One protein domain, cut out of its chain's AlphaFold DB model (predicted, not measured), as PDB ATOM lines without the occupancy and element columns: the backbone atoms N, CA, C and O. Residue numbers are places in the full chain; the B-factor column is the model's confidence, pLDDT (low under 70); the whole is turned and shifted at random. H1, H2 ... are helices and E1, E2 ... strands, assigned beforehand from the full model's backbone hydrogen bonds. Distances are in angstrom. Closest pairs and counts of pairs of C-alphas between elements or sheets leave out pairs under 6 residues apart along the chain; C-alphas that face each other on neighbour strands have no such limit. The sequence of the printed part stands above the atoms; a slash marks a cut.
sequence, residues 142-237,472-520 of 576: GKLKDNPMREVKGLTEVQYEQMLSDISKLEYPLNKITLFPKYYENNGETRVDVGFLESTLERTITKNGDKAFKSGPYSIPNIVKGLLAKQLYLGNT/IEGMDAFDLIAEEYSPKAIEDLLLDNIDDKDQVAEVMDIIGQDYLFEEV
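This is residues 142 to 237 and 472 to 520 of the 576 residues of an uncharacterized protein of Enterocloster aldenensis (UniProt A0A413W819). A strongly twisted sheet of four strands has helices H1 and H2 over one face, and a helical hairpin, H4 and H5, packs across H2. A small two-stranded hairpin, E4 and E5, lies far from the middle, and the longest axis runs from its turn to the turn between E2 and E3. The 145 printed residues include five named helices and six named strands, in the order E1 H1 E2 E3 E4 E5 H2 H3 H4 H5 E6; the class is mixed. The larger sheet runs E2, E3, E1, E6, and both sheets are antiparallel. The whole is compact, with a radius of gyration of the C-alphas of 16.1 A and spans of 53 by 42 by 34 A.

E1, residues 149 to 156, bends by 52 degrees at residue 153. H1, residues 157 to 169, links E1 to E2, residues 179 to 186, in a split strand-helix-strand unit, two strands running the same way with E3, residues 189 to 197, between them; its crossover is right-handed. E2 and E3 form a hairpin, with N 182 and O 193 at 2.8 A, within hydrogen-bond range; N 152 and O 194, 3.0 A apart, join E1 and E3. E4, residues 203 to 205, and E5, residues 213 to 215, form a hairpin, with N 203 and O 215 at 2.8 A. H2, residues 220 to 235, is the hub. H1 and H2 make two layers with the sheet, helices on one face: H1 runs along E3 at a height over the sheet of 10.1 A, H2 along E1 at 11.4 A. They touch at a steep tilt of 64 degrees, closest at the C-alphas of Met 163 and Leu 227, 6.7 A. H3, residues 477 to 485, only grazes the sheet with residues 484 to 485. H4, residues 488 to 497, and H5, residues 501 to 514, form a helical hairpin at a shallow tilt of 21 degrees, closest at the C-alphas of Leu 495 and Lys 501, 5.4 A. H5 touches H2 at a steep tilt of 62 degrees, closest at the C-alphas of Ala 229 and Val 507, 6.0 A; H4 touches H2 at Gly 226 and Ile 490, C-alphas 6.0 A apart. E6, residues 517 to 519, is an edge strand beside E1, with N 151 and O 518 at 2.8 A. In the five helices every O i to N i+4 pair is within hydrogen-bond range.

E1, 20.2 A long, begins at C-alpha 149 (4.538, -16.292, -29.508). E2 is 20.8 A, E3 26.5 A, H1 18.8 A and H5 19.8 A long. H2, 22.4 A, begins at C-alpha 220 (-4.215, -12.237, -26.093). E6 ends at C-alpha 519 (8.678, -12.291, -28.146).

The C-alphas of Asn 187 and Gly 209, the two farthest apart, are 55.2 A apart. Residues 238 to 471 are not printed, and C-alphas 237 and 472 are 36.9 A apart across the cut. Of the links that are printed whole, none is long. The mean pLDDT of the printed part is 79.0; residues 204 to 214 and 472 to 487 are among those under 70.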
ATOM      1  N   GLY A 142       8.943 -20.093 -34.390       66.19
ATOM      2  CA  GLY A 142       9.751 -19.313 -35.323       66.19
ATOM      3  C   GLY A 142       9.127 -19.090 -36.700       66.19
ATOM      4  O   GLY A 142       9.608 -18.244 -37.452       66.19
ATOM      5  N   LYS A 143       8.092 -19.855 -37.064       73.31
ATOM      6  CA  LYS A 143       7.444 -19.801 -38.383       73.31
ATOM      7  C   LYS A 143       6.264 -18.824 -38.424       73.31
ATOM      8  O   LYS A 143       5.779 -18.509 -39.510       73.31
ATOM      9  N   LEU A 144       5.791 -18.363 -37.266       75.94
ATOM     10  CA  LEU A 144       4.587 -17.545 -37.111       75.94
ATOM     11  C   LEU A 144       4.916 -16.046 -37.129       75.94
ATOM     12  O   LEU A 144       4.834 -15.373 -36.109       75.94
ATOM     13  N   LYS A 145       5.287 -15.512 -38.298       70.94
ATOM     14  CA  LYS A 145       5.627 -14.079 -38.442       70.94
ATOM     15  C   LYS A 145       4.426 -13.143 -38.228       70.94
ATOM     16  O   LYS A 145       4.613 -11.985 -37.894       70.94
ATOM     17  N   ASP A 146       3.217 -13.638 -38.468       68.81
ATOM     18  CA  ASP A 146       1.937 -12.924 -38.402       68.81
ATOM     19  C   ASP A 146       1.191 -13.115 -37.071       68.81
ATOM     20  O   ASP A 146       0.174 -12.468 -36.834       68.81
ATOM     21  N   ASN A 147       1.660 -14.031 -36.222       76.50
ATOM     22  CA  ASN A 147       1.089 -14.319 -34.908       76.50
ATOM     23  C   ASN A 147       2.178 -14.905 -33.992       76.50
ATOM     24  O   ASN A 147       2.101 -16.092 -33.643       76.50
ATOM     25  N   PRO A 148       3.235 -14.136 -33.677       79.38
ATOM     26  CA  PRO A 148       4.366 -14.643 -32.921       79.38
ATOM     27  C   PRO A 148       3.936 -15.066 -31.514       79.38
ATOM     28  O   PRO A 148       2.884 -14.690 -30.992       79.38
ATOM     29  N   MET A 149       4.761 -15.902 -30.891       86.94
ATOM     30  CA  MET A 149       4.538 -16.292 -29.508       86.94
ATOM     31  C   MET A 149       5.164 -15.261 -28.579       86.94
ATOM     32  O   MET A 149       6.352 -14.956 -28.686       86.94
ATOM     33  N   ARG A 150       4.376 -14.775 -27.627       86.00
ATOM     34  CA  ARG A 150       4.837 -13.948 -26.516       86.00
ATOM     35  C   ARG A 150       4.907 -14.759 -25.246       86.00
ATOM     36  O   ARG A 150       4.202 -15.749 -25.103       86.00
ATOM     37  N   GLU A 151       5.754 -14.328 -24.328       88.00
ATOM     38  CA  GLU A 151       5.964 -14.992 -23.054       88.00
ATOM     39  C   GLU A 151       5.938 -13.996 -21.904       88.00
ATOM     40  O   GLU A 151       6.588 -12.952 -21.957       88.00
ATOM     41  N   VAL A 152       5.201 -14.356 -20.854       90.12
ATOM     42  CA  VAL A 152       5.292 -13.724 -19.536       90.12
ATOM     43  C   VAL A 152       6.200 -14.582 -18.668       90.12
ATOM     44  O   VAL A 152       5.975 -15.786 -18.539       90.12
ATOM     45  N   LYS A 153       7.222 -13.972 -18.070       88.12
ATOM     46  CA  LYS A 153       8.261 -14.695 -17.328       88.12
ATOM     47  C   LYS A 153       8.052 -14.685 -15.820       88.12
ATOM     48  O   LYS A 153       7.551 -13.716 -15.259       88.12
ATOM     49  N   GLY A 154       8.523 -15.739 -15.155       85.44
ATOM     50  CA  GLY A 154       8.713 -15.749 -13.702       85.44
ATOM     51  C   GLY A 154       7.458 -15.866 -12.840       85.44
ATOM     52  O   GLY A 154       7.540 -15.595 -11.634       85.44
ATOM     53  N   LEU A 155       6.334 -16.315 -13.403       90.00
ATOM     54  CA  LEU A 155       5.125 -16.572 -12.622       90.00
ATOM     55  C   LEU A 155       5.392 -17.651 -11.569       90.00
ATOM     56  O   LEU A 155       6.166 -18.587 -11.789       90.00
ATOM     57  N   THR A 156       4.752 -17.538 -10.409       89.38
ATOM     58  CA  THR A 156       4.650 -18.683  -9.498       89.38
ATOM     59  C   THR A 156       3.714 -19.732 -10.097       89.38
ATOM     60  O   THR A 156       2.833 -19.425 -10.900       89.38
ATOM     61  N   GLU A 157       3.861 -20.990  -9.683       88.56
ATOM     62  CA  GLU A 157       2.943 -22.057 -10.110       88.56
ATOM     63  C   GLU A 157       1.487 -21.779  -9.688       88.56
ATOM     64  O   GLU A 157       0.556 -22.115 -10.413       88.56
ATOM     65  N   VAL A 158       1.296 -21.078  -8.564       88.62
ATOM     66  CA  VAL A 158      -0.011 -20.600  -8.086       88.62
ATOM     67  C   VAL A 158      -0.629 -19.594  -9.061       88.62
ATOM     68  O   VAL A 158      -1.778 -19.759  -9.463       88.62
ATOM     69  N   GLN A 159       0.139 -18.586  -9.488       89.81
ATOM     70  CA  GLN A 159      -0.319 -17.598 -10.476       89.81
ATOM     71  C   GLN A 159      -0.647 -18.255 -11.822       89.81
ATOM     72  O   GLN A 159      -1.616 -17.872 -12.480       89.81
ATOM     73  N   TYR A 160       0.137 -19.264 -12.217       90.75
ATOM     74  CA  TYR A 160      -0.110 -20.032 -13.434       90.75
ATOM     75  C   TYR A 160      -1.433 -20.811 -13.379       90.75
ATOM     76  O   TYR A 160      -2.246 -20.708 -14.297       90.75
ATOM     77  N   GLU A 161      -1.693 -21.547 -12.294       87.62
ATOM     78  CA  GLU A 161      -2.962 -22.270 -12.134       87.62
ATOM     79  C   GLU A 161      -4.166 -21.335 -12.078       87.62
ATOM     80  O   GLU A 161      -5.200 -21.617 -12.689       87.62
ATOM     81  N   GLN A 162      -4.023 -20.205 -11.388       89.00
ATOM     82  CA  GLN A 162      -5.057 -19.182 -11.360       89.00
ATOM     83  C   GLN A 162      -5.315 -18.621 -12.765       89.00
ATOM     84  O   GLN A 162      -6.468 -18.458 -13.149       89.00
ATOM     85  N   MET A 163      -4.273 -18.407 -13.575       91.12
ATOM     86  CA  MET A 163      -4.417 -17.937 -14.957       91.12
ATOM     87  C   MET A 163      -5.178 -18.942 -15.833       91.12
ATOM     88  O   MET A 163      -6.070 -18.540 -16.580       91.12
ATOM     89  N   LEU A 164      -4.882 -20.242 -15.722       89.31
ATOM     90  CA  LEU A 164      -5.633 -21.292 -16.422       89.31
ATOM     91  C   LEU A 164      -7.119 -21.283 -16.038       89.31
ATOM     92  O   LEU A 164      -7.984 -21.377 -16.916       89.31
ATOM     93  N   SER A 165      -7.413 -21.131 -14.742       87.69
ATOM     94  CA  SER A 165      -8.793 -21.023 -14.265       87.69
ATOM     95  C   SER A 165      -9.492 -19.780 -14.794       87.69
ATOM     96  O   SER A 165     -10.600 -19.865 -15.328       87.69
ATOM     97  N   ASP A 166      -8.815 -18.641 -14.747       90.31
ATOM     98  CA  ASP A 166      -9.347 -17.366 -15.201       90.31
ATOM     99  C   ASP A 166      -9.677 -17.374 -16.698       90.31
ATOM    100  O   ASP A 166     -10.764 -16.938 -17.083       90.31
ATOM    101  N   ILE A 167      -8.810 -17.955 -17.536       91.31
ATOM    102  CA  ILE A 167      -9.077 -18.137 -18.972       91.31
ATOM    103  C   ILE A 167     -10.340 -18.975 -19.189       91.31
ATOM    104  O   ILE A 167     -11.156 -18.645 -20.049       91.31
ATOM    105  N   SER A 168     -10.536 -20.040 -18.405       86.94
ATOM    106  CA  SER A 168     -11.701 -20.922 -18.547       86.94
ATOM    107  C   SER A 168     -13.035 -20.225 -18.238       86.94
ATOM    108  O   SER A 168     -14.067 -20.607 -18.798       86.94
ATOM    109  N   LYS A 169     -13.005 -19.188 -17.390       86.94
ATOM    110  CA  LYS A 169     -14.172 -18.395 -16.973       86.94
ATOM    111  C   LYS A 169     -14.536 -17.277 -17.953       86.94
ATOM    112  O   LYS A 169     -15.646 -16.757 -17.868       86.94
ATOM    113  N   LEU A 170     -13.636 -16.892 -18.862       88.69
ATOM    114  CA  LEU A 170     -13.912 -15.860 -19.864       88.69
ATOM    115  C   LEU A 170     -15.059 -16.278 -20.798       88.69
ATOM    116  O   LEU A 170     -15.225 -17.454 -21.142       88.69
ATOM    117  N   GLU A 171     -15.839 -15.304 -21.270       87.00
ATOM    118  CA  GLU A 171     -16.861 -15.590 -22.271       87.00
ATOM    119  C   GLU A 171     -16.242 -16.003 -23.610       87.00
ATOM    120  O   GLU A 171     -15.204 -15.498 -24.044       87.00
ATOM    121  N   TYR A 172     -16.922 -16.899 -24.324       81.62
ATOM    122  CA  TYR A 172     -16.554 -17.209 -25.700       81.62
ATOM    123  C   TYR A 172     -16.639 -15.942 -26.580       81.62
ATOM    124  O   TYR A 172     -17.668 -15.258 -26.550       81.62
ATOM    125  N   PRO A 173     -15.628 -15.642 -27.419       82.88
ATOM    126  CA  PRO A 173     -14.475 -16.480 -27.769       82.88
ATOM    127  C   PRO A 173     -13.174 -16.153 -27.007       82.88
ATOM    128  O   PRO A 173     -12.139 -16.716 -27.351       82.88
ATOM    129  N   LEU A 174     -13.193 -15.272 -26.003       87.69
ATOM    130  CA  LEU A 174     -11.991 -14.850 -25.267       87.69
ATOM    131  C   LEU A 174     -11.336 -15.996 -24.479       87.69
ATOM    132  O   LEU A 174     -10.131 -15.981 -24.265       87.69
ATOM    133  N   ASN A 175     -12.103 -17.025 -24.111       87.44
ATOM    134  CA  ASN A 175     -11.578 -18.243 -23.481       87.44
ATOM    135  C   ASN A 175     -10.817 -19.188 -24.428       87.44
ATOM    136  O   ASN A 175     -10.430 -20.285 -24.024       87.44
ATOM    137  N   LYS A 176     -10.637 -18.821 -25.703       88.00
ATOM    138  CA  LYS A 176      -9.905 -19.617 -26.698       88.00
ATOM    139  C   LYS A 176      -8.441 -19.214 -26.745       88.00
ATOM    140  O   LYS A 176      -7.953 -18.761 -27.773       88.00
ATOM    141  N   ILE A 177      -7.754 -19.410 -25.627       90.31
ATOM    142  CA  ILE A 177      -6.323 -19.147 -25.476       90.31
ATOM    143  C   ILE A 177      -5.629 -20.476 -25.175       90.31
ATOM    144  O   ILE A 177      -6.074 -21.226 -24.308       90.31
ATOM    145  N   THR A 178      -4.550 -20.760 -25.900       90.00
ATOM    146  CA  THR A 178      -3.642 -21.873 -25.602       90.00
ATOM    147  C   THR A 178      -2.390 -21.325 -24.933       90.00
ATOM    148  O   THR A 178      -1.769 -20.405 -25.468       90.00
ATOM    149  N   LEU A 179      -2.017 -21.898 -23.788       91.94
ATOM    150  CA  LEU A 179      -0.791 -21.565 -23.067       91.94
ATOM    151  C   LEU A 179       0.337 -22.569 -23.362       91.94
ATOM    152  O   LEU A 179       0.091 -23.753 -23.599       91.94
ATOM    153  N   PHE A 180       1.581 -22.089 -23.317       91.31
ATOM    154  CA  PHE A 180       2.805 -22.865 -23.544       91.31
ATOM    155  C   PHE A 180       3.759 -22.729 -22.347       91.31
ATOM    156  O   PHE A 180       4.700 -21.921 -22.395       91.31
ATOM    157  N   PRO A 181       3.520 -23.467 -21.249       90.88
ATOM    158  CA  PRO A 181       4.273 -23.306 -20.014       90.88
ATOM    159  C   PRO A 181       5.675 -23.908 -20.104       90.88
ATOM    160  O   PRO A 181       5.902 -24.976 -20.681       90.88
ATOM    161  N   LYS A 182       6.622 -23.244 -19.447       89.75
ATOM    162  CA  LYS A 182       7.993 -23.698 -19.248       89.75
ATOM    163  C   LYS A 182       8.349 -23.590 -17.770       89.75
ATOM    164  O   LYS A 182       8.602 -22.508 -17.247       89.75
ATOM    165  N   TYR A 183       8.392 -24.742 -17.113       87.69
ATOM    166  CA  TYR A 183       8.725 -24.858 -15.697       87.69
ATOM    167  C   TYR A 183      10.239 -24.827 -15.475       87.69
ATOM    168  O   TYR A 183      10.997 -25.485 -16.194       87.69
ATOM    169  N   TYR A 184      10.682 -24.102 -14.451       85.69
ATOM    170  CA  TYR A 184      12.076 -24.068 -14.017       85.69
ATOM    171  C   TYR A 184      12.185 -23.791 -12.515       85.69
ATOM    172  O   TYR A 184      11.262 -23.285 -11.883       85.69
ATOM    173  N   GLU A 185      13.323 -24.142 -11.927       86.94
ATOM    174  CA  GLU A 185      13.607 -23.862 -10.521       86.94
ATOM    175  C   GLU A 185      14.418 -22.567 -10.405       86.94
ATOM    176  O   GLU A 185      15.427 -22.388 -11.092       86.94
ATOM    177  N   ASN A 186      13.988 -21.660  -9.531       84.38
ATOM    178  CA  ASN A 186      14.682 -20.413  -9.241       84.38
ATOM    179  C   ASN A 186      14.699 -20.182  -7.727       84.38
ATOM    180  O   ASN A 186      13.649 -20.064  -7.104       84.38
ATOM    181  N   ASN A 187      15.891 -20.126  -7.129       82.88
ATOM    182  CA  ASN A 187      16.083 -19.940  -5.684       82.88
ATOM    183  C   ASN A 187      15.307 -20.935  -4.788       82.88
ATOM    184  O   ASN A 187      14.916 -20.586  -3.677       82.88
ATOM    185  N   GLY A 188      15.118 -22.178  -5.246       79.69
ATOM    186  CA  GLY A 188      14.389 -23.218  -4.507       79.69
ATOM    187  C   GLY A 188      12.864 -23.152  -4.646       79.69
ATOM    188  O   GLY A 188      12.166 -23.923  -3.992       79.69
ATOM    189  N   GLU A 189      12.343 -22.263  -5.494       84.69
ATOM    190  CA  GLU A 189      10.927 -22.185  -5.853       84.69
ATOM    191  C   GLU A 189      10.721 -22.562  -7.323       84.69
ATOM    192  O   GLU A 189      11.508 -22.187  -8.198       84.69
ATOM    193  N   THR A 190       9.639 -23.285  -7.615       85.56
ATOM    194  CA  THR A 190       9.222 -23.564  -8.994       85.56
ATOM    195  C   THR A 190       8.577 -22.319  -9.600       85.56
ATOM    196  O   THR A 190       7.625 -21.763  -9.051       85.56
ATOM    197  N   ARG A 191       9.104 -21.890 -10.745       89.56
ATOM    198  CA  ARG A 191       8.615 -20.772 -11.551       89.56
ATOM    199  C   ARG A 191       8.183 -21.263 -12.925       89.56
ATOM    200  O   ARG A 191       8.647 -22.305 -13.396       89.56
ATOM    201  N   VAL A 192       7.281 -20.514 -13.546       90.75
ATOM    202  CA  VAL A 192       6.693 -20.835 -14.844       90.75
ATOM    203  C   VAL A 192       6.812 -19.619 -15.751       90.75
ATOM    204  O   VAL A 192       6.288 -18.550 -15.439       90.75
ATOM    205  N   ASP A 193       7.494 -19.792 -16.880       91.12
ATOM    206  CA  ASP A 193       7.379 -18.868 -18.005       91.12
ATOM    207  C   ASP A 193       6.216 -19.345 -18.881       91.12
ATOM    208  O   ASP A 193       6.129 -20.531 -19.210       91.12
ATOM    209  N   VAL A 194       5.299 -18.453 -19.240       91.94
ATOM    210  CA  VAL A 194       4.057 -18.811 -19.934       91.94
ATOM    211  C   VAL A 194       4.039 -18.171 -21.305       91.94
ATOM    212  O   VAL A 194       3.861 -16.960 -21.427       91.94
ATOM    213  N   GLY A 195       4.206 -19.000 -22.334       91.38
ATOM    214  CA  GLY A 195       4.018 -18.593 -23.719       91.38
ATOM    215  C   GLY A 195       2.539 -18.550 -24.118       91.38
ATOM    216  O   GLY A 195       1.740 -19.335 -23.615       91.38
ATOM    217  N   PHE A 196       2.183 -17.701 -25.076       91.38
ATOM    218  CA  PHE A 196       0.898 -17.693 -25.786       91.38
ATOM    219  C   PHE A 196       1.057 -16.972 -27.129       91.38
ATOM    220  O   PHE A 196       1.997 -16.206 -27.326       91.38
ATOM    221  N   LEU A 197       0.156 -17.222 -28.075       87.38
ATOM    222  CA  LEU A 197       0.162 -16.520 -29.364       87.38
ATOM    223  C   LEU A 197      -0.410 -15.104 -29.214       87.38
ATOM    224  O   LEU A 197      -1.161 -14.848 -28.278       87.38
ATOM    225  N   GLU A 198      -0.074 -14.178 -30.109       80.00
ATOM    226  CA  GLU A 198      -0.525 -12.780 -30.021       80.00
ATOM    227  C   GLU A 198      -2.035 -12.587 -30.152       80.00
ATOM    228  O   GLU A 198      -2.612 -11.714 -29.498       80.00
ATOM    229  N   SER A 199      -2.690 -13.385 -30.989       80.25
ATOM    230  CA  SER A 199      -4.107 -13.203 -31.267       80.25
ATOM    231  C   SER A 199      -4.896 -14.500 -31.337       80.25
ATOM    232  O   SER A 199      -4.411 -15.555 -31.760       80.25
ATOM    233  N   THR A 200      -6.160 -14.393 -30.928       73.62
ATOM    234  CA  THR A 200      -7.175 -15.405 -31.227       73.62
ATOM    235  C   THR A 200      -7.735 -15.174 -32.624       73.62
ATOM    236  O   THR A 200      -7.930 -14.038 -33.048       73.62
ATOM    237  N   LEU A 201      -8.017 -16.254 -33.346       75.25
ATOM    238  CA  LEU A 201      -8.537 -16.180 -34.711       75.25
ATOM    239  C   LEU A 201      -9.955 -15.599 -34.786       75.25
ATOM    240  O   LEU A 201     -10.760 -15.774 -33.865       75.25
ATOM    241  N   GLU A 202     -10.286 -15.000 -35.936       75.31
ATOM    242  CA  GLU A 202     -11.663 -14.618 -36.262       75.31
ATOM    243  C   GLU A 202     -12.609 -15.817 -36.133       75.31
ATOM    244  O   GLU A 202     -12.384 -16.889 -36.704       75.31
ATOM    245  N   ARG A 203     -13.721 -15.627 -35.424       71.69
ATOM    246  CA  ARG A 203     -14.739 -16.657 -35.213       71.69
ATOM    247  C   ARG A 203     -16.106 -16.164 -35.647       71.69
ATOM    248  O   ARG A 203     -16.482 -15.018 -35.423       71.69
ATOM    249  N   THR A 204     -16.870 -17.059 -36.261       66.56
ATOM    250  CA  THR A 204     -18.270 -16.789 -36.591       66.56
ATOM    251  C   THR A 204     -19.125 -17.132 -35.381       66.56
ATOM    252  O   THR A 204     -19.165 -18.286 -34.962       66.56
ATOM    253  N   ILE A 205     -19.803 -16.134 -34.816       61.62
ATOM    254  CA  ILE A 205     -20.647 -16.297 -33.632       61.62
ATOM    255  C   ILE A 205     -22.107 -16.129 -34.036       61.62
ATOM    256  O   ILE A 205     -22.490 -15.163 -34.696       61.62
ATOM    257  N   THR A 206     -22.942 -17.064 -33.597       52.22
ATOM    258  CA  THR A 206     -24.402 -16.937 -33.619       52.22
ATOM    259  C   THR A 206     -24.892 -16.637 -32.211       52.22
ATOM    260  O   THR A 206     -24.916 -17.525 -31.360       52.22
ATOM    261  N   LYS A 207     -25.296 -15.389 -31.949       50.59
ATOM    262  CA  LYS A 207     -26.099 -15.069 -30.760       50.59
ATOM    263  C   LYS A 207     -27.529 -15.576 -30.977       50.59
ATOM    264  O   LYS A 207     -28.038 -15.515 -32.092       50.59
ATOM    265  N   ASN A 208     -28.151 -16.087 -29.913       40.84
ATOM    266  CA  ASN A 208     -29.504 -16.656 -29.882       40.84
ATOM    267  C   ASN A 208     -30.506 -15.919 -30.796       40.84
ATOM    268  O   ASN A 208     -31.064 -14.897 -30.409       40.84
ATOM    269  N   GLY A 209     -30.763 -16.474 -31.987       51.84
ATOM    270  CA  GLY A 209     -31.786 -15.999 -32.928       51.84
ATOM    271  C   GLY A 209     -31.345 -14.974 -33.982       51.84
ATOM    272  O   GLY A 209     -32.139 -14.696 -34.878       51.84
ATOM    273  N   ASP A 210     -30.110 -14.466 -33.935       54.31
ATOM    274  CA  ASP A 210     -29.611 -13.429 -34.851       54.31
ATOM    275  C   ASP A 210     -28.640 -13.949 -35.925       54.31
ATOM    276  O   ASP A 210     -28.098 -15.056 -35.851       54.31
ATOM    277  N   LYS A 211     -28.438 -13.119 -36.961       58.16
ATOM    278  CA  LYS A 211     -27.497 -13.363 -38.065       58.16
ATOM    279  C   LYS A 211     -26.093 -13.647 -37.525       58.16
ATOM    280  O   LYS A 211     -25.594 -12.918 -36.673       58.16
ATOM    281  N   ALA A 212     -25.451 -14.668 -38.088       64.19
ATOM    282  CA  ALA A 212     -24.046 -14.958 -37.847       64.19
ATOM    283  C   ALA A 212     -23.186 -13.722 -38.164       64.19
ATOM    284  O   ALA A 212     -23.283 -13.172 -39.265       64.19
ATOM    285  N   PHE A 213     -22.361 -13.292 -37.210       65.56
ATOM    286  CA  PHE A 213     -21.389 -12.216 -37.401       65.56
ATOM    287  C   PHE A 213     -19.981 -12.718 -37.075       65.56
ATOM    288  O   PHE A 213     -19.804 -13.650 -36.286       65.56
ATOM    289  N   LYS A 214     -18.980 -12.127 -37.728       68.94
ATOM    290  CA  LYS A 214     -17.567 -12.390 -37.450       68.94
ATOM    291  C   LYS A 214     -17.125 -11.591 -36.225       68.94
ATOM    292  O   LYS A 214     -17.523 -10.442 -36.068       68.94
ATOM    293  N   SER A 215     -16.327 -12.218 -35.375       73.06
ATOM    294  CA  SER A 215     -15.833 -11.702 -34.100       73.06
ATOM    295  C   SER A 215     -14.323 -11.917 -34.027       73.06
ATOM    296  O   SER A 215     -13.869 -12.990 -34.419       73.06
ATOM    297  N   GLY A 216     -13.568 -10.964 -33.478       69.38
ATOM    298  CA  GLY A 216     -12.099 -11.032 -33.411       69.38
ATOM    299  C   GLY A 216     -11.410 -10.582 -34.712       69.38
ATOM    300  O   GLY A 216     -12.119 -10.142 -35.619       69.38
ATOM    301  N   PRO A 217     -10.068 -10.680 -34.814       80.50
ATOM    302  CA  PRO A 217      -9.132 -11.272 -33.846       80.50
ATOM    303  C   PRO A 217      -9.005 -10.466 -32.541       80.50
ATOM    304  O   PRO A 217      -9.191  -9.254 -32.557       80.50
ATOM    305  N   TYR A 218      -8.728 -11.120 -31.406       84.69
ATOM    306  CA  TYR A 218      -8.547 -10.447 -30.100       84.69
ATOM    307  C   TYR A 218      -7.107 -10.520 -29.600       84.69
ATOM    308  O   TYR A 218      -6.478 -11.570 -29.747       84.69
ATOM    309  N   SER A 219      -6.650  -9.459 -28.928       85.44
ATOM    310  CA  SER A 219      -5.312  -9.335 -28.340       85.44
ATOM    311  C   SER A 219      -5.182 -10.198 -27.085       85.44
ATOM    312  O   SER A 219      -5.649  -9.833 -26.002       85.44
ATOM    313  N   ILE A 220      -4.523 -11.351 -27.223       88.25
ATOM    314  CA  ILE A 220      -4.215 -12.237 -26.093       88.25
ATOM    315  C   ILE A 220      -3.307 -11.542 -25.063       88.25
ATOM    316  O   ILE A 220      -3.611 -11.666 -23.877       88.25
ATOM    317  N   PRO A 221      -2.271 -10.756 -25.437       87.62
ATOM    318  CA  PRO A 221      -1.467 -10.010 -24.470       87.62
ATOM    319  C   PRO A 221      -2.309  -9.117 -23.557       87.62
ATOM    320  O   PRO A 221      -2.109  -9.125 -22.345       87.62
ATOM    321  N   ASN A 222      -3.287  -8.393 -24.109       86.44
ATOM    322  CA  ASN A 222      -4.162  -7.532 -23.315       86.44
ATOM    323  C   ASN A 222      -5.098  -8.352 -22.418       86.44
ATOM    324  O   ASN A 222      -5.262  -8.014 -21.248       86.44
ATOM    325  N   ILE A 223      -5.632  -9.479 -22.903       90.00
ATOM    326  CA  ILE A 223      -6.399 -10.400 -22.051       90.00
ATOM    327  C   ILE A 223      -5.532 -10.878 -20.876       90.00
ATOM    328  O   ILE A 223      -5.942 -10.743 -19.726       90.00
ATOM    329  N   VAL A 224      -4.312 -11.362 -21.139       91.19
ATOM    330  CA  VAL A 224      -3.380 -11.854 -20.111       91.19
ATOM    331  C   VAL A 224      -3.009 -10.751 -19.113       91.19
ATOM    332  O   VAL A 224      -3.042 -11.004 -17.912       91.19
ATOM    333  N   LYS A 225      -2.735  -9.518 -19.566       88.81
ATOM    334  CA  LYS A 225      -2.522  -8.353 -18.681       88.81
ATOM    335  C   LYS A 225      -3.735  -8.108 -17.777       88.81
ATOM    336  O   LYS A 225      -3.561  -7.907 -16.580       88.81
ATOM    337  N   GLY A 226      -4.957  -8.180 -18.311       89.31
ATOM    338  CA  GLY A 226      -6.191  -8.050 -17.524       89.31
ATOM    339  C   GLY A 226      -6.360  -9.149 -16.475       89.31
ATOM    340  O   GLY A 226      -6.755  -8.867 -15.343       89.31
ATOM    341  N   LEU A 227      -6.000 -10.390 -16.812       91.62
ATOM    342  CA  LEU A 227      -6.006 -11.498 -15.856       91.62
ATOM    343  C   LEU A 227      -4.943 -11.310 -14.765       91.62
ATOM    344  O   LEU A 227      -5.244 -11.480 -13.587       91.62
ATOM    345  N   LEU A 228      -3.728 -10.881 -15.111       90.75
ATOM    346  CA  LEU A 228      -2.697 -10.548 -14.121       90.75
ATOM    347  C   LEU A 228      -3.129  -9.386 -13.216       90.75
ATOM    348  O   LEU A 228      -2.920  -9.441 -12.004       90.75
ATOM    349  N   ALA A 229      -3.791  -8.370 -13.778       89.00
ATOM    350  CA  ALA A 229      -4.304  -7.234 -13.017       89.00
ATOM    351  C   ALA A 229      -5.334  -7.687 -11.987       89.00
ATOM    352  O   ALA A 229      -5.257  -7.314 -10.818       89.00
ATOM    353  N   LYS A 230      -6.246  -8.577 -12.388       89.00
ATOM    354  CA  LYS A 230      -7.175  -9.233 -11.468       89.00
ATOM    355  C   LYS A 230      -6.428  -9.950 -10.337       89.00
ATOM    356  O   LYS A 230      -6.775  -9.755  -9.173       89.00
ATOM    357  N   GLN A 231      -5.419 -10.767 -10.648       88.44
ATOM    358  CA  GLN A 231      -4.672 -11.525  -9.634       88.44
ATOM    359  C   GLN A 231      -3.998 -10.601  -8.608       88.44
ATOM    360  O   GLN A 231      -4.151 -10.799  -7.403       88.44
ATOM    361  N   LEU A 232      -3.310  -9.556  -9.075       87.12
ATOM    362  CA  LEU A 232      -2.648  -8.563  -8.222       87.12
ATOM    363  C   LEU A 232      -3.654  -7.748  -7.399       87.12
ATOM    364  O   LEU A 232      -3.451  -7.523  -6.206       87.12
ATOM    365  N   TYR A 233      -4.775  -7.357  -8.009       84.69
ATOM    366  CA  TYR A 233      -5.842  -6.640  -7.322       84.69
ATOM    367  C   TYR A 233      -6.438  -7.483  -6.190       84.69
ATOM    368  O   TYR A 233      -6.553  -7.005  -5.060       84.69
ATOM    369  N   LEU A 234      -6.756  -8.756  -6.457       80.25
ATOM    370  CA  LEU A 234      -7.246  -9.696  -5.445       80.25
ATOM    371  C   LEU A 234      -6.203  -9.952  -4.350       80.25
ATOM    372  O   LEU A 234      -6.576 -10.024  -3.177       80.25
ATOM    373  N   GLY A 235      -4.913  -9.998  -4.703       74.00
ATOM    374  CA  GLY A 235      -3.779 -10.098  -3.776       74.00
ATOM    375  C   GLY A 235      -3.727  -8.983  -2.720       74.00
ATOM    376  O   GLY A 235      -3.285  -9.206  -1.590       74.00
ATOM    377  N   ASN A 236      -4.276  -7.815  -3.046       71.94
ATOM    378  CA  ASN A 236      -4.329  -6.646  -2.168       71.94
ATOM    379  C   ASN A 236      -5.649  -6.526  -1.377       71.94
ATOM    380  O   ASN A 236      -5.822  -5.601  -0.580       71.94
ATOM    381  N   THR A 237      -6.587  -7.466  -1.543       71.50
ATOM    382  CA  THR A 237      -7.842  -7.494  -0.772       71.50
ATOM    383  C   THR A 237      -7.682  -8.185   0.587       71.50
ATOM    384  O   THR A 237      -6.729  -8.918   0.839       71.50
ATOM    385  N   ILE A 472      -5.435  -4.136 -36.466       52.31
ATOM    386  CA  ILE A 472      -4.242  -3.966 -37.317       52.31
ATOM    387  C   ILE A 472      -4.505  -2.951 -38.450       52.31
ATOM    388  O   ILE A 472      -3.603  -2.229 -38.872       52.31
ATOM    389  N   GLU A 473      -5.749  -2.837 -38.933       45.06
ATOM    390  CA  GLU A 473      -6.141  -1.877 -39.978       45.06
ATOM    391  C   GLU A 473      -6.320  -0.458 -39.403       45.06
ATOM    392  O   GLU A 473      -7.428   0.055 -39.270       45.06
ATOM    393  N   GLY A 474      -5.213   0.201 -39.054       46.44
ATOM    394  CA  GLY A 474      -5.220   1.608 -38.638       46.44
ATOM    395  C   GLY A 474      -4.122   2.004 -37.659       46.44
ATOM    396  O   GLY A 474      -3.897   3.199 -37.486       46.44
ATOM    397  N   MET A 475      -3.444   1.027 -37.059       55.19
ATOM    398  CA  MET A 475      -2.295   1.244 -36.183       55.19
ATOM    399  C   MET A 475      -1.012   1.323 -37.004       55.19
ATOM    400  O   MET A 475      -0.772   0.487 -37.880       55.19
ATOM    401  N   ASP A 476      -0.186   2.333 -36.739       50.31
ATOM    402  CA  ASP A 476       1.178   2.327 -37.252       50.31
ATOM    403  C   ASP A 476       2.090   1.429 -36.389       50.31
ATOM    404  O   ASP A 476       1.684   0.869 -35.369       50.31
ATOM    405  N   ALA A 477       3.344   1.247 -36.809       55.59
ATOM    406  CA  ALA A 477       4.288   0.406 -36.074       55.59
ATOM    407  C   ALA A 477       4.547   0.906 -34.638       55.59
ATOM    408  O   ALA A 477       4.891   0.102 -33.777       55.59
ATOM    409  N   PHE A 478       4.392   2.205 -34.362       54.84
ATOM    410  CA  PHE A 478       4.548   2.756 -33.017       54.84
ATOM    411  C   PHE A 478       3.314   2.512 -32.154       54.84
ATOM    412  O   PHE A 478       3.483   2.252 -30.968       54.84
ATOM    413  N   ASP A 479       2.113   2.559 -32.729       57.78
ATOM    414  CA  ASP A 479       0.870   2.208 -32.037       57.78
ATOM    415  C   ASP A 479       0.858   0.726 -31.640       57.78
ATOM    416  O   ASP A 479       0.526   0.402 -30.501       57.78
ATOM    417  N   LEU A 480       1.316  -0.158 -32.536       58.94
ATOM    418  CA  LEU A 480       1.488  -1.585 -32.240       58.94
ATOM    419  C   LEU A 480       2.492  -1.786 -31.098       58.94
ATOM    420  O   LEU A 480       2.155  -2.384 -30.082       58.94
ATOM    421  N   ILE A 481       3.678  -1.174 -31.182       60.31
ATOM    422  CA  ILE A 481       4.674  -1.203 -30.097       60.31
ATOM    423  C   ILE A 481       4.087  -0.630 -28.790       60.31
ATOM    424  O   ILE A 481       4.338  -1.150 -27.702       60.31
ATOM    425  N   ALA A 482       3.291   0.435 -28.856       62.50
ATOM    426  CA  ALA A 482       2.685   1.034 -27.676       62.50
ATOM    427  C   ALA A 482       1.646   0.107 -27.030       62.50
ATOM    428  O   ALA A 482       1.692  -0.057 -25.815       62.50
ATOM    429  N   GLU A 483       0.758  -0.538 -27.790       63.84
ATOM    430  CA  GLU A 483      -0.170  -1.547 -27.249       63.84
ATOM    431  C   GLU A 483       0.557  -2.778 -26.696       63.84
ATOM    432  O   GLU A 483       0.160  -3.356 -25.680       63.84
ATOM    433  N   GLU A 484       1.648  -3.174 -27.344       60.59
ATOM    434  CA  GLU A 484       2.444  -4.327 -26.949       60.59
ATOM    435  C   GLU A 484       3.045  -4.157 -25.552       60.59
ATOM    436  O   GLU A 484       2.890  -5.035 -24.698       60.59
ATOM    437  N   TYR A 485       3.672  -3.011 -25.286       62.91
ATOM    438  CA  TYR A 485       4.353  -2.753 -24.016       62.91
ATOM    439  C   TYR A 485       3.469  -2.069 -22.977       62.91
ATOM    440  O   TYR A 485       3.679  -2.246 -21.779       62.91
ATOM    441  N   SER A 486       2.470  -1.296 -23.401       66.88
ATOM    442  CA  SER A 486       1.630  -0.548 -22.476       66.88
ATOM    443  C   SER A 486       0.459  -1.396 -21.988       66.88
ATOM    444  O   SER A 486      -0.196  -2.078 -22.778       66.88
ATOM    445  N   PRO A 487       0.139  -1.360 -20.688       69.94
ATOM    446  CA  PRO A 487      -1.073  -1.972 -20.169       69.94
ATOM    447  C   PRO A 487      -2.293  -1.032 -20.302       69.94
ATOM    448  O   PRO A 487      -3.385  -1.375 -19.859       69.94
ATOM    449  N   LYS A 488      -2.137   0.124 -20.964       73.00
ATOM    450  CA  LYS A 488      -3.102   1.230 -20.993       73.00
ATOM    451  C   LYS A 488      -4.494   0.881 -21.522       73.00
ATOM    452  O   LYS A 488      -5.477   1.336 -20.959       73.00
ATOM    453  N   ALA A 489      -4.601   0.038 -22.552       74.81
ATOM    454  CA  ALA A 489      -5.908  -0.390 -23.069       74.81
ATOM    455  C   ALA A 489      -6.736  -1.132 -22.003       74.81
ATOM    456  O   ALA A 489      -7.951  -0.973 -21.916       74.81
ATOM    457  N   ILE A 490      -6.062  -1.923 -21.165       82.88
ATOM    458  CA  ILE A 490      -6.677  -2.602 -20.025       82.88
ATOM    459  C   ILE A 490      -6.842  -1.644 -18.850       82.88
ATOM    460  O   ILE A 490      -7.838  -1.726 -18.145       82.88
ATOM    461  N   GLU A 491      -5.899  -0.731 -18.640       83.12
ATOM    462  CA  GLU A 491      -5.961   0.254 -17.561       83.12
ATOM    463  C   GLU A 491      -7.199   1.135 -17.712       83.12
ATOM    464  O   GLU A 491      -7.999   1.205 -16.785       83.12
ATOM    465  N   ASP A 492      -7.415   1.714 -18.895       82.62
ATOM    466  CA  ASP A 492      -8.586   2.534 -19.210       82.62
ATOM    467  C   ASP A 492      -9.884   1.727 -19.005       82.62
ATOM    468  O   ASP A 492     -10.818   2.185 -18.345       82.62
ATOM    469  N   LEU A 493      -9.909   0.476 -19.480       84.12
ATOM    470  CA  LEU A 493     -11.042  -0.439 -19.314       84.12
ATOM    471  C   LEU A 493     -11.351  -0.701 -17.833       84.12
ATOM    472  O   LEU A 493     -12.515  -0.658 -17.431       84.12
ATOM    473  N   LEU A 494     -10.337  -0.962 -17.008       84.00
ATOM    474  CA  LEU A 494     -10.519  -1.215 -15.580       84.00
ATOM    475  C   LEU A 494     -10.885   0.073 -14.825       84.00
ATOM    476  O   LEU A 494     -11.803   0.047 -14.011       84.00
ATOM    477  N   LEU A 495     -10.248   1.208 -15.123       85.38
ATOM    478  CA  LEU A 495     -10.533   2.508 -14.502       85.38
ATOM    479  C   LEU A 495     -11.956   3.010 -14.779       85.38
ATOM    480  O   LEU A 495     -12.512   3.760 -13.966       85.38
ATOM    481  N   ASP A 496     -12.541   2.632 -15.914       82.25
ATOM    482  CA  ASP A 496     -13.911   2.996 -16.284       82.25
ATOM    483  C   ASP A 496     -14.969   2.103 -15.625       82.25
ATOM    484  O   ASP A 496     -16.115   2.530 -15.465       82.25
ATOM    485  N   ASN A 497     -14.597   0.889 -15.209       82.19
ATOM    486  CA  ASN A 497     -15.537  -0.127 -14.732       82.19
ATOM    487  C   ASN A 497     -15.345  -0.531 -13.259       82.19
ATOM    488  O   ASN A 497     -16.198  -1.228 -12.709       82.19
ATOM    489  N   ILE A 498     -14.257  -0.104 -12.612       81.56
ATOM    490  CA  ILE A 498     -13.915  -0.450 -11.228       81.56
ATOM    491  C   ILE A 498     -13.808   0.819 -10.384       81.56
ATOM    492  O   ILE A 498     -13.169   1.798 -10.768       81.56
ATOM    493  N   ASP A 499     -14.443   0.795  -9.211       78.94
ATOM    494  CA  ASP A 499     -14.559   1.968  -8.339       78.94
ATOM    495  C   ASP A 499     -13.216   2.388  -7.704       78.94
ATOM    496  O   ASP A 499     -12.983   3.580  -7.489       78.94
ATOM    497  N   ASP A 500     -12.324   1.434  -7.411       81.81
ATOM    498  CA  ASP A 500     -11.029   1.687  -6.760       81.81
ATOM    499  C   ASP A 500      -9.928   2.038  -7.773       81.81
ATOM    500  O   ASP A 500      -9.038   1.247  -8.095       81.81
ATOM    501  N   LYS A 501     -10.025   3.251  -8.320       84.38
ATOM    502  CA  LYS A 501      -9.135   3.739  -9.384       84.38
ATOM    503  C   LYS A 501      -7.667   3.824  -8.965       84.38
ATOM    504  O   LYS A 501      -6.794   3.571  -9.790       84.38
ATOM    505  N   ASP A 502      -7.401   4.161  -7.702       83.62
ATOM    506  CA  ASP A 502      -6.037   4.287  -7.182       83.62
ATOM    507  C   ASP A 502      -5.354   2.911  -7.134       83.62
ATOM    508  O   ASP A 502      -4.219   2.766  -7.588       83.62
ATOM    509  N   GLN A 503      -6.071   1.882  -6.663       82.94
ATOM    510  CA  GLN A 503      -5.559   0.513  -6.640       82.94
ATOM    511  C   GLN A 503      -5.388  -0.066  -8.054       82.94
ATOM    512  O   GLN A 503      -4.425  -0.789  -8.308       82.94
ATOM    513  N   VAL A 504      -6.299   0.244  -8.985       84.50
ATOM    514  CA  VAL A 504      -6.159  -0.161 -10.395       84.50
ATOM    515  C   VAL A 504      -4.891   0.440 -11.005       84.50
ATOM    516  O   VAL A 504      -4.109  -0.302 -11.592       84.50
ATOM    517  N   ALA A 505      -4.645   1.740 -10.825       84.44
ATOM    518  CA  ALA A 505      -3.445   2.392 -11.347       84.44
ATOM    519  C   ALA A 505      -2.154   1.771 -10.777       84.44
ATOM    520  O   ALA A 505      -1.243   1.444 -11.534       84.44
ATOM    521  N   GLU A 506      -2.104   1.515  -9.464       85.75
ATOM    522  CA  GLU A 506      -0.955   0.862  -8.818       85.75
ATOM    523  C   GLU A 506      -0.680  -0.537  -9.396       85.75
ATOM    524  O   GLU A 506       0.462  -0.882  -9.699       85.75
ATOM    525  N   VAL A 507      -1.724  -1.347  -9.590       87.50
ATOM    526  CA  VAL A 507      -1.595  -2.691 -10.170       87.50
ATOM    527  C   VAL A 507      -1.084  -2.641 -11.612       87.50
ATOM    528  O   VAL A 507      -0.267  -3.475 -12.006       87.50
ATOM    529  N   MET A 508      -1.539  -1.671 -12.402       86.62
ATOM    530  CA  MET A 508      -1.118  -1.535 -13.798       86.62
ATOM    531  C   MET A 508       0.315  -1.016 -13.921       86.62
ATOM    532  O   MET A 508       1.052  -1.494 -14.786       86.62
ATOM    533  N   ASP A 509       0.747  -0.145 -13.007       84.69
ATOM    534  CA  ASP A 509       2.151   0.250 -12.871       84.69
ATOM    535  C   ASP A 509       3.043  -0.961 -12.558       84.69
ATOM    536  O   ASP A 509       4.083  -1.133 -13.198       84.69
ATOM    537  N   ILE A 510       2.621  -1.836 -11.636       84.31
ATOM    538  CA  ILE A 510       3.329  -3.093 -11.333       84.31
ATOM    539  C   ILE A 510       3.416  -3.969 -12.587       84.31
ATOM    540  O   ILE A 510       4.487  -4.477 -12.904       84.31
ATOM    541  N   ILE A 511       2.328  -4.121 -13.348       84.00
ATOM    542  CA  ILE A 511       2.346  -4.908 -14.592       84.00
ATOM    543  C   ILE A 511       3.330  -4.329 -15.605       84.00
ATOM    544  O   ILE A 511       4.116  -5.078 -16.180       84.00
ATOM    545  N   GLY A 512       3.319  -3.011 -15.801       78.00
ATOM    546  CA  GLY A 512       4.221  -2.338 -16.733       78.00
ATOM    547  C   GLY A 512       5.699  -2.390 -16.328       78.00
ATOM    548  O   GLY A 512       6.564  -2.299 -17.198       78.00
ATOM    549  N   GLN A 513       6.001  -2.524 -15.033       79.00
ATOM    550  CA  GLN A 513       7.374  -2.570 -14.513       79.00
ATOM    551  C   GLN A 513       7.918  -3.995 -14.375       79.00
ATOM    552  O   GLN A 513       9.062  -4.251 -14.760       79.00
ATOM    553  N   ASP A 514       7.108  -4.909 -13.839       76.38
ATOM    554  CA  ASP A 514       7.568  -6.213 -13.358       76.38
ATOM    555  C   ASP A 514       7.303  -7.351 -14.352       76.38
ATOM    556  O   ASP A 514       7.972  -8.385 -14.291       76.38
ATOM    557  N   TYR A 515       6.368  -7.175 -15.293       78.94
ATOM    558  CA  TYR A 515       6.003  -8.204 -16.266       78.94
ATOM    559  C   TYR A 515       6.378  -7.764 -17.681       78.94
ATOM    560  O   TYR A 515       5.698  -6.967 -18.326       78.94
ATOM    561  N   LEU A 516       7.469  -8.332 -18.191       70.00
ATOM    562  CA  LEU A 516       7.890  -8.147 -19.576       70.00
ATOM    563  C   LEU A 516       7.244  -9.214 -20.459       70.00
ATOM    564  O   LEU A 516       7.423 -10.409 -20.238       70.00
ATOM    565  N   PHE A 517       6.514  -8.750 -21.469       77.81
ATOM    566  CA  PHE A 517       5.956  -9.580 -22.529       77.81
ATOM    567  C   PHE A 517       6.984  -9.645 -23.653       77.81
ATOM    568  O   PHE A 517       7.084  -8.729 -24.470       77.81
ATOM    569  N   GLU A 518       7.788 -10.701 -23.659       78.00
ATOM    570  CA  GLU A 518       8.864 -10.861 -24.635       78.00
ATOM    571  C   GLU A 518       8.428 -11.765 -25.783       78.00
ATOM    572  O   GLU A 518       7.812 -12.808 -25.566       78.00
ATOM    573  N   GLU A 519       8.781 -11.386 -27.009       78.38
ATOM    574  CA  GLU A 519       8.678 -12.291 -28.146       78.38
ATOM    575  C   GLU A 519       9.651 -13.457 -27.951       78.38
ATOM    576  O   GLU A 519      10.857 -13.280 -27.725       78.38
ATOM    577  N   VAL A 520       9.123 -14.671 -28.042       75.56
ATOM    578  CA  VAL A 520       9.934 -15.872 -27.946       75.56
ATOM    579  C   VAL A 520      10.678 -16.044 -29.253       75.56
ATOM    580  O   VAL A 520      10.115 -16.413 -30.281       75.56
TER     581      VAL A 520